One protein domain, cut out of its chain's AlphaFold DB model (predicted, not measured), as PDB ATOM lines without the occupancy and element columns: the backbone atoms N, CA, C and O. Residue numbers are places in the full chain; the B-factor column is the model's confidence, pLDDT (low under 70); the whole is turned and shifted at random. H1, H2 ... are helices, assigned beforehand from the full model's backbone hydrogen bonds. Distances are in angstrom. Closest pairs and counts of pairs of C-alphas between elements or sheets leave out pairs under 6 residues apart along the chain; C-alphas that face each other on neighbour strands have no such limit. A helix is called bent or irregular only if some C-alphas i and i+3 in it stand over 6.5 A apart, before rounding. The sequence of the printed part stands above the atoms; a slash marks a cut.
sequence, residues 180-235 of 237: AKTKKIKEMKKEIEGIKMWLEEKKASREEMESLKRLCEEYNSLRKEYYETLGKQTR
ATOM      1  N   ALA A 180       9.730  12.075  42.279       91.50
ATOM      2  CA  ALA A 180      10.923  11.230  42.310       91.50
ATOM      3  C   ALA A 180      11.050  10.353  41.052       91.50
ATOM      4  O   ALA A 180      12.110  10.319  40.415       91.50
ATOM      5  N   LYS A 181       9.963   9.685  40.635       92.62
ATOM      6  CA  LYS A 181       9.943   8.868  39.407       92.62
ATOM      7  C   LYS A 181      10.185   9.719  38.159       92.62
ATOM      8  O   LYS A 181      10.937   9.314  37.274       92.62
ATOM      9  N   THR A 182       9.624  10.926  38.111       94.25
ATOM     10  CA  THR A 182       9.814  11.862  36.993       94.25
ATOM     11  C   THR A 182      11.268  12.315  36.871       94.25
ATOM     12  O   THR A 182      11.800  12.393  35.761       94.25
ATOM     13  N   LYS A 183      11.943  12.581  37.997       94.94
ATOM     14  CA  LYS A 183      13.370  12.922  38.006       94.94
ATOM     15  C   LYS A 183      14.221  11.775  37.456       94.94
ATOM     16  O   LYS A 183      15.012  12.001  36.542       94.94
ATOM     17  N   LYS A 184      13.964  10.545  37.912       94.25
ATOM     18  CA  LYS A 184      14.671   9.345  37.441       94.25
ATOM     19  C   LYS A 184      14.473   9.107  35.939       94.25
ATOM     20  O   LYS A 184      15.423   8.779  35.239       94.25
ATOM     21  N   ILE A 185      13.264   9.329  35.414       95.12
ATOM     22  CA  ILE A 185      13.000   9.227  33.969       95.12
ATOM     23  C   ILE A 185      13.818  10.257  33.178       95.12
ATOM     24  O   ILE A 185      14.372   9.925  32.132       95.12
ATOM     25  N   LYS A 186      13.922  11.499  33.664       94.81
ATOM     26  CA  LYS A 186      14.730  12.536  33.002       94.81
ATOM     27  C   LYS A 186      16.221  12.200  33.008       94.81
ATOM     28  O   LYS A 186      16.893  12.483  32.023       94.81
ATOM     29  N   GLU A 187      16.723  11.613  34.090       94.38
ATOM     30  CA  GLU A 187      18.115  11.163  34.201       94.38
ATOM     31  C   GLU A 187      18.399  10.004  33.240       94.38
ATOM     32  O   GLU A 187      19.263  10.138  32.377       94.38
ATOM     33  N   MET A 188      17.584   8.945  33.269       93.56
ATOM     34  CA  MET A 188      17.727   7.808  32.349       93.56
ATOM     35  C   MET A 188      17.611   8.234  30.880       93.56
ATOM     36  O   MET A 188      18.332   7.732  30.024       93.56
ATOM     37  N   LYS A 189      16.743   9.207  30.565       94.94
ATOM     38  CA  LYS A 189      16.642   9.750  29.205       94.94
ATOM     39  C   LYS A 189      17.945  10.423  28.763       94.94
ATOM     40  O   LYS A 189      18.353  10.229  27.624       94.94
ATOM     41  N   LYS A 190      18.606  11.178  29.648       94.00
ATOM     42  CA  LYS A 190      19.907  11.800  29.351       94.00
ATOM     43  C   LYS A 190      21.003  10.759  29.143       94.00
ATOM     44  O   LYS A 190      21.816  10.929  28.243       94.00
ATOM     45  N   GLU A 191      21.013   9.696  29.941       92.12
ATOM     46  CA  GLU A 191      21.970   8.595  29.783       92.12
ATOM     47  C   GLU A 191      21.786   7.885  28.440       92.12
ATOM     48  O   GLU A 191      22.757   7.684  27.715       92.12
ATOM     49  N   ILE A 192      20.540   7.584  28.057       93.00
ATOM     50  CA  ILE A 192      20.226   6.974  26.757       93.00
ATOM     51  C   ILE A 192      20.650   7.888  25.604       93.00
ATOM     52  O   ILE A 192      21.257   7.415  24.648       93.00
ATOM     53  N   GLU A 193      20.359   9.188  25.686       93.62
ATOM     54  CA  GLU A 193      20.760  10.161  24.661       93.62
ATOM     55  C   GLU A 193      22.294  10.235  24.542       93.62
ATOM     56  O   GLU A 193      22.829  10.240  23.438       93.62
ATOM     57  N   GLY A 194      23.010  10.213  25.672       90.00
ATOM     58  CA  GLY A 194      24.473  10.207  25.704       90.00
ATOM     59  C   GLY A 194      25.080   8.939  25.102       90.00
ATOM     60  O   GLY A 194      25.999   9.023  24.292       90.00
ATOM     61  N   ILE A 195      24.536   7.766  25.440       87.50
ATOM     62  CA  ILE A 195      24.972   6.484  24.870       87.50
ATOM     63  C   ILE A 195      24.676   6.440  23.370       87.50
ATOM     64  O   ILE A 195      25.519   6.003  22.591       87.50
ATOM     65  N   LYS A 196      23.506   6.927  22.945       87.12
ATOM     66  CA  LYS A 196      23.136   7.001  21.530       87.12
ATOM     67  C   LYS A 196      24.102   7.890  20.746       87.12
ATOM     68  O   LYS A 196      24.600   7.454  19.716       87.12
ATOM     69  N   MET A 197      24.417   9.080  21.257       84.31
ATOM     70  CA  MET A 197      25.405   9.979  20.648       84.31
ATOM     71  C   MET A 197      26.789   9.328  20.565       84.31
ATOM     72  O   MET A 197      27.421   9.367  19.515       84.31
ATOM     73  N   TRP A 198      27.236   8.662  21.633       82.25
ATOM     74  CA  TRP A 198      28.519   7.952  21.653       82.25
ATOM     75  C   TRP A 198      28.585   6.816  20.618       82.25
ATOM     76  O   TRP A 198      29.611   6.635  19.962       82.25
ATOM     77  N   LEU A 199      27.483   6.081  20.434       76.38
ATOM     78  CA  LEU A 199      27.341   5.026  19.425       76.38
ATOM     79  C   LEU A 199      27.168   5.551  17.992       76.38
ATOM     80  O   LEU A 199      27.420   4.810  17.050       76.38
ATOM     81  N   GLU A 200      26.698   6.784  17.805       77.94
ATOM     82  CA  GLU A 200      26.625   7.427  16.486       77.94
ATOM     83  C   GLU A 200      27.980   8.039  16.084       77.94
ATOM     84  O   GLU A 200      28.351   8.011  14.909       77.94
ATOM     85  N   GLU A 201      28.742   8.552  17.056       70.06
ATOM     86  CA  GLU A 201      30.047   9.190  16.852       70.06
ATOM     87  C   GLU A 201      31.174   8.167  16.646       70.06
ATOM     88  O   GLU A 201      32.032   8.328  15.771       70.06
ATOM     89  N   LYS A 202      31.129   7.037  17.360       59.94
ATOM     90  CA  LYS A 202      31.840   5.829  16.947       59.94
ATOM     91  C   LYS A 202      31.025   5.159  15.849       59.94
ATOM     92  O   LYS A 202      30.030   4.526  16.155       59.94
ATOM     93  N   LYS A 203      31.447   5.196  14.580       58.56
ATOM     94  CA  LYS A 203      30.949   4.212  13.595       58.56
ATOM     95  C   LYS A 203      31.286   2.812  14.119       58.56
ATOM     96  O   LYS A 203      32.412   2.348  13.944       58.56
ATOM     97  N   ALA A 204      30.327   2.222  14.827       56.88
ATOM     98  CA  ALA A 204      30.507   1.072  15.694       56.88
ATOM     99  C   ALA A 204      31.142  -0.088  14.929       56.88
ATOM    100  O   ALA A 204      30.719  -0.420  13.815       56.88
ATOM    101  N   SER A 205      32.158  -0.714  15.526       65.38
ATOM    102  CA  SER A 205      32.644  -1.983  14.998       65.38
ATOM    103  C   SER A 205      31.511  -3.011  15.103       65.38
ATOM    104  O   SER A 205      30.636  -2.923  15.970       65.38
ATOM    105  N   ARG A 206      31.504  -4.002  14.211       59.88
ATOM    106  CA  ARG A 206      30.485  -5.065  14.174       59.88
ATOM    107  C   ARG A 206      30.260  -5.728  15.546       59.88
ATOM    108  O   ARG A 206      29.142  -6.123  15.855       59.88
ATOM    109  N   GLU A 207      31.296  -5.774  16.380       65.25
ATOM    110  CA  GLU A 207      31.270  -6.326  17.739       65.25
ATOM    111  C   GLU A 207      30.470  -5.463  18.731       65.25
ATOM    112  O   GLU A 207      29.727  -6.003  19.550       65.25
ATOM    113  N   GLU A 208      30.553  -4.131  18.638       68.69
ATOM    114  CA  GLU A 208      29.760  -3.203  19.465       68.69
ATOM    115  C   GLU A 208      28.271  -3.227  19.056       68.69
ATOM    116  O   GLU A 208      27.375  -3.084  19.887       68.69
ATOM    117  N   MET A 209      27.982  -3.489  17.779       72.50
ATOM    118  CA  MET A 209      26.607  -3.650  17.292       72.50
ATOM    119  C   MET A 209      25.984  -4.981  17.753       72.50
ATOM    120  O   MET A 209      24.800  -5.043  18.092       72.50
ATOM    121  N   GLU A 210      26.783  -6.049  17.810       77.62
ATOM    122  CA  GLU A 210      26.367  -7.360  18.323       77.62
ATOM    123  C   GLU A 210      26.189  -7.376  19.850       77.62
ATOM    124  O   GLU A 210      25.324  -8.099  20.355       77.62
ATOM    125  N   SER A 211      26.954  -6.573  20.598       80.31
ATOM    126  CA  SER A 211      26.753  -6.411  22.045       80.31
ATOM    127  C   SER A 211      25.480  -5.617  22.355       80.31
ATOM    128  O   SER A 211      24.696  -6.036  23.206       80.31
ATOM    129  N   LEU A 212      25.202  -4.549  21.596       80.38
ATOM    130  CA  LEU A 212      23.946  -3.802  21.699       80.38
ATOM    131  C   LEU A 212      22.735  -4.696  21.411       80.38
ATOM    132  O   LEU A 212      21.741  -4.657  22.134       80.38
ATOM    133  N   LYS A 213      22.826  -5.542  20.378       87.12
ATOM    134  CA  LYS A 213      21.751  -6.473  20.023       87.12
ATOM    135  C   LYS A 213      21.452  -7.456  21.160       87.12
ATOM    136  O   LYS A 213      20.285  -7.635  21.497       87.12
ATOM    137  N   ARG A 214      22.490  -8.018  21.793       91.12
ATOM    138  CA  ARG A 214      22.336  -8.887  22.971       91.12
ATOM    139  C   ARG A 214      21.659  -8.166  24.136       91.12
ATOM    140  O   ARG A 214      20.723  -8.706  24.713       91.12
ATOM    141  N   LEU A 215      22.059  -6.929  24.422       89.44
ATOM    142  CA  LEU A 215      21.443  -6.127  25.485       89.44
ATOM    143  C   LEU A 215      19.971  -5.796  25.192       89.44
ATOM    144  O   LEU A 215      19.141  -5.798  26.100       89.44
ATOM    145  N   CYS A 216      19.612  -5.550  23.930       88.19
ATOM    146  CA  CYS A 216      18.216  -5.357  23.533       88.19
ATOM    147  C   CYS A 216      17.379  -6.636  23.685       88.19
ATOM    148  O   CYS A 216      16.222  -6.561  24.103       88.19
ATOM    149  N   GLU A 217      17.934  -7.799  23.345       91.12
ATOM    150  CA  GLU A 217      17.273  -9.096  23.530       91.12
ATOM    151  C   GLU A 217      17.055  -9.398  25.021       91.12
ATOM    152  O   GLU A 217      15.947  -9.764  25.418       91.12
ATOM    153  N   GLU A 218      18.060  -9.136  25.859       94.06
ATOM    154  CA  GLU A 218      17.991  -9.313  27.312       94.06
ATOM    155  C   GLU A 218      16.966  -8.369  27.963       94.06
ATOM    156  O   GLU A 218      16.105  -8.809  28.729       94.06
ATOM    157  N   TYR A 219      16.959  -7.089  27.575       92.88
ATOM    158  CA  TYR A 219      15.947  -6.124  28.015       92.88
ATOM    159  C   TYR A 219      14.524  -6.563  27.643       92.88
ATOM    160  O   TYR A 219      13.600  -6.454  28.453       92.88
ATOM    161  N   ASN A 220      14.327  -7.071  26.424       90.88
ATOM    162  CA  ASN A 220      13.013  -7.518  25.973       90.88
ATOM    163  C   ASN A 220      12.538  -8.772  26.719       90.88
ATOM    164  O   ASN A 220      11.343  -8.866  27.009       90.88
ATOM    165  N   SER A 221      13.443  -9.694  27.073       91.81
ATOM    166  CA  SER A 221      13.113 -10.851  27.918       91.81
ATOM    167  C   SER A 221      12.648 -10.402  29.301       91.81
ATOM    168  O   SER A 221      11.535 -10.721  29.712       91.81
ATOM    169  N   LEU A 222      13.435  -9.549  29.962       92.06
ATOM    170  CA  LEU A 222      13.104  -8.997  31.278       92.06
ATOM    171  C   LEU A 222      11.784  -8.222  31.269       92.06
ATOM    172  O   LEU A 222      10.963  -8.347  32.176       92.06
ATOM    173  N   ARG A 223      11.536  -7.439  30.216       92.81
ATOM    174  CA  ARG A 223      10.277  -6.709  30.044       92.81
ATOM    175  C   ARG A 223       9.088  -7.661  29.894       92.81
ATOM    176  O   ARG A 223       8.022  -7.385  30.441       92.81
ATOM    177  N   LYS A 224       9.253  -8.767  29.166       90.44
ATOM    178  CA  LYS A 224       8.215  -9.790  28.994       90.44
ATOM    179  C   LYS A 224       7.925 -10.509  30.313       90.44
ATOM    180  O   LYS A 224       6.765 -10.589  30.705       90.44
ATOM    181  N   GLU A 225       8.962 -10.929  31.029       89.38
ATOM    182  CA  GLU A 225       8.851 -11.558  32.352       89.38
ATOM    183  C   GLU A 225       8.178 -10.633  33.375       89.38
ATOM    184  O   GLU A 225       7.317 -11.066  34.145       89.38
ATOM    185  N   TYR A 226       8.497  -9.335  33.342       90.88
ATOM    186  CA  TYR A 226       7.840  -8.331  34.176       90.88
ATOM    187  C   TYR A 226       6.336  -8.240  33.889       90.88
ATOM    188  O   TYR A 226       5.533  -8.293  34.819       90.88
ATOM    189  N   TYR A 227       5.926  -8.159  32.618       89.12
ATOM    190  CA  TYR A 227       4.502  -8.121  32.268       89.12
ATOM    191  C   TYR A 227       3.773  -9.438  32.554       89.12
ATOM    192  O   TYR A 227       2.609  -9.405  32.944       89.12
ATOM    193  N   GLU A 228       4.433 -10.587  32.405       86.88
ATOM    194  CA  GLU A 228       3.866 -11.883  32.791       86.88
ATOM    195  C   GLU A 228       3.660 -11.978  34.308       86.88
ATOM    196  O   GLU A 228       2.621 -12.457  34.761       86.88
ATOM    197  N   THR A 229       4.607 -11.468  35.096       84.50
ATOM    198  CA  THR A 229       4.506 -11.419  36.563       84.50
ATOM    199  C   THR A 229       3.403 -10.459  37.009       84.50
ATOM    200  O   THR A 229       2.568 -10.816  37.840       84.50
ATOM    201  N   LEU A 230       3.328  -9.276  36.392       81.38
ATOM    202  CA  LEU A 230       2.265  -8.299  36.633       81.38
ATOM    203  C   LEU A 230       0.882  -8.864  36.259       81.38
ATOM    204  O   LEU A 230      -0.096  -8.656  36.975       81.38
ATOM    205  N   GLY A 231       0.806  -9.614  35.154       75.69
ATOM    206  CA  GLY A 231      -0.407 -10.279  34.679       75.69
ATOM    207  C   GLY A 231      -0.876 -11.436  35.568       75.69
ATOM    208  O   GLY A 231      -2.073 -11.700  35.634       75.69
ATOM    209  N   LYS A 232       0.040 -12.118  36.267       73.94
ATOM    210  CA  LYS A 232      -0.296 -13.145  37.269       73.94
ATOM    211  C   LYS A 232      -0.812 -12.510  38.562       73.94
ATOM    212  O   LYS A 232      -1.890 -12.873  39.019       73.94
ATOM    213  N   GLN A 233      -0.131 -11.479  39.068       67.62
ATOM    214  CA  GLN A 233      -0.553 -10.755  40.277       67.62
ATOM    215  C   GLN A 233      -1.937 -10.097  40.142       67.62
ATOM    216  O   GLN A 233      -2.679 -10.026  41.114       67.62
ATOM    217  N   THR A 234      -2.315  -9.662  38.937       64.56
ATOM    218  CA  THR A 234      -3.643  -9.080  38.658       64.56
ATOM    219  C   THR A 234      -4.761 -10.105  38.445       64.56
ATOM    220  O   THR A 234      -5.920  -9.709  38.402       64.56
ATOM    221  N   ARG A 235      -4.452 -11.400  38.293       58.91
ATOM    222  CA  ARG A 235      -5.451 -12.484  38.178       58.91
ATOM    223  C   ARG A 235      -5.656 -13.260  39.481       58.91
ATOM    224  O   ARG A 235      -6.637 -13.987  39.591       58.91
TER     225      ARG A 235
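This is residues 180 to 235 of the 237 residues of the protein "uncharacterized protein LOC111459736" of Cucurbita moschata (UniProt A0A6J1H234). Two long helices make an open V: H1 runs to a tight link at the blunt corner, and H2 folds back from there without reaching H1. The space between the two arms is empty. The printed part has 56 residues, with two named helices in the order H1, H2, and no named strand; its class is all helix. It is only just extended, close to loose, with a radius of gyration of the C-alphas of 15.4 A, and flat, spanning 47 by 29 by 8 A.

H1, residues 180 to 201, begins at C-alpha 180 (10.923, 11.230, 42.310) and is 31.9 A long from first to last C-alpha. H2, residues 206 to 233, is 41.0 A long and ends at C-alpha 233 (-0.553, -10.755, 40.277). Neither helix is bent.

H1 and H2 are apart, with no C-alpha of the one within 8 A of the other. The link between them, four residues, is tight. In H1 and H2 every O i to N i+4 pair is within hydrogen-bond range.

The C-alphas farthest apart, of Lys 203 and Arg 235, are 47.0 A apart. The printed part has no cut. Mean pLDDT of the printed part is 83.4; residues 202 to 208 and 233 to 235 are under 70.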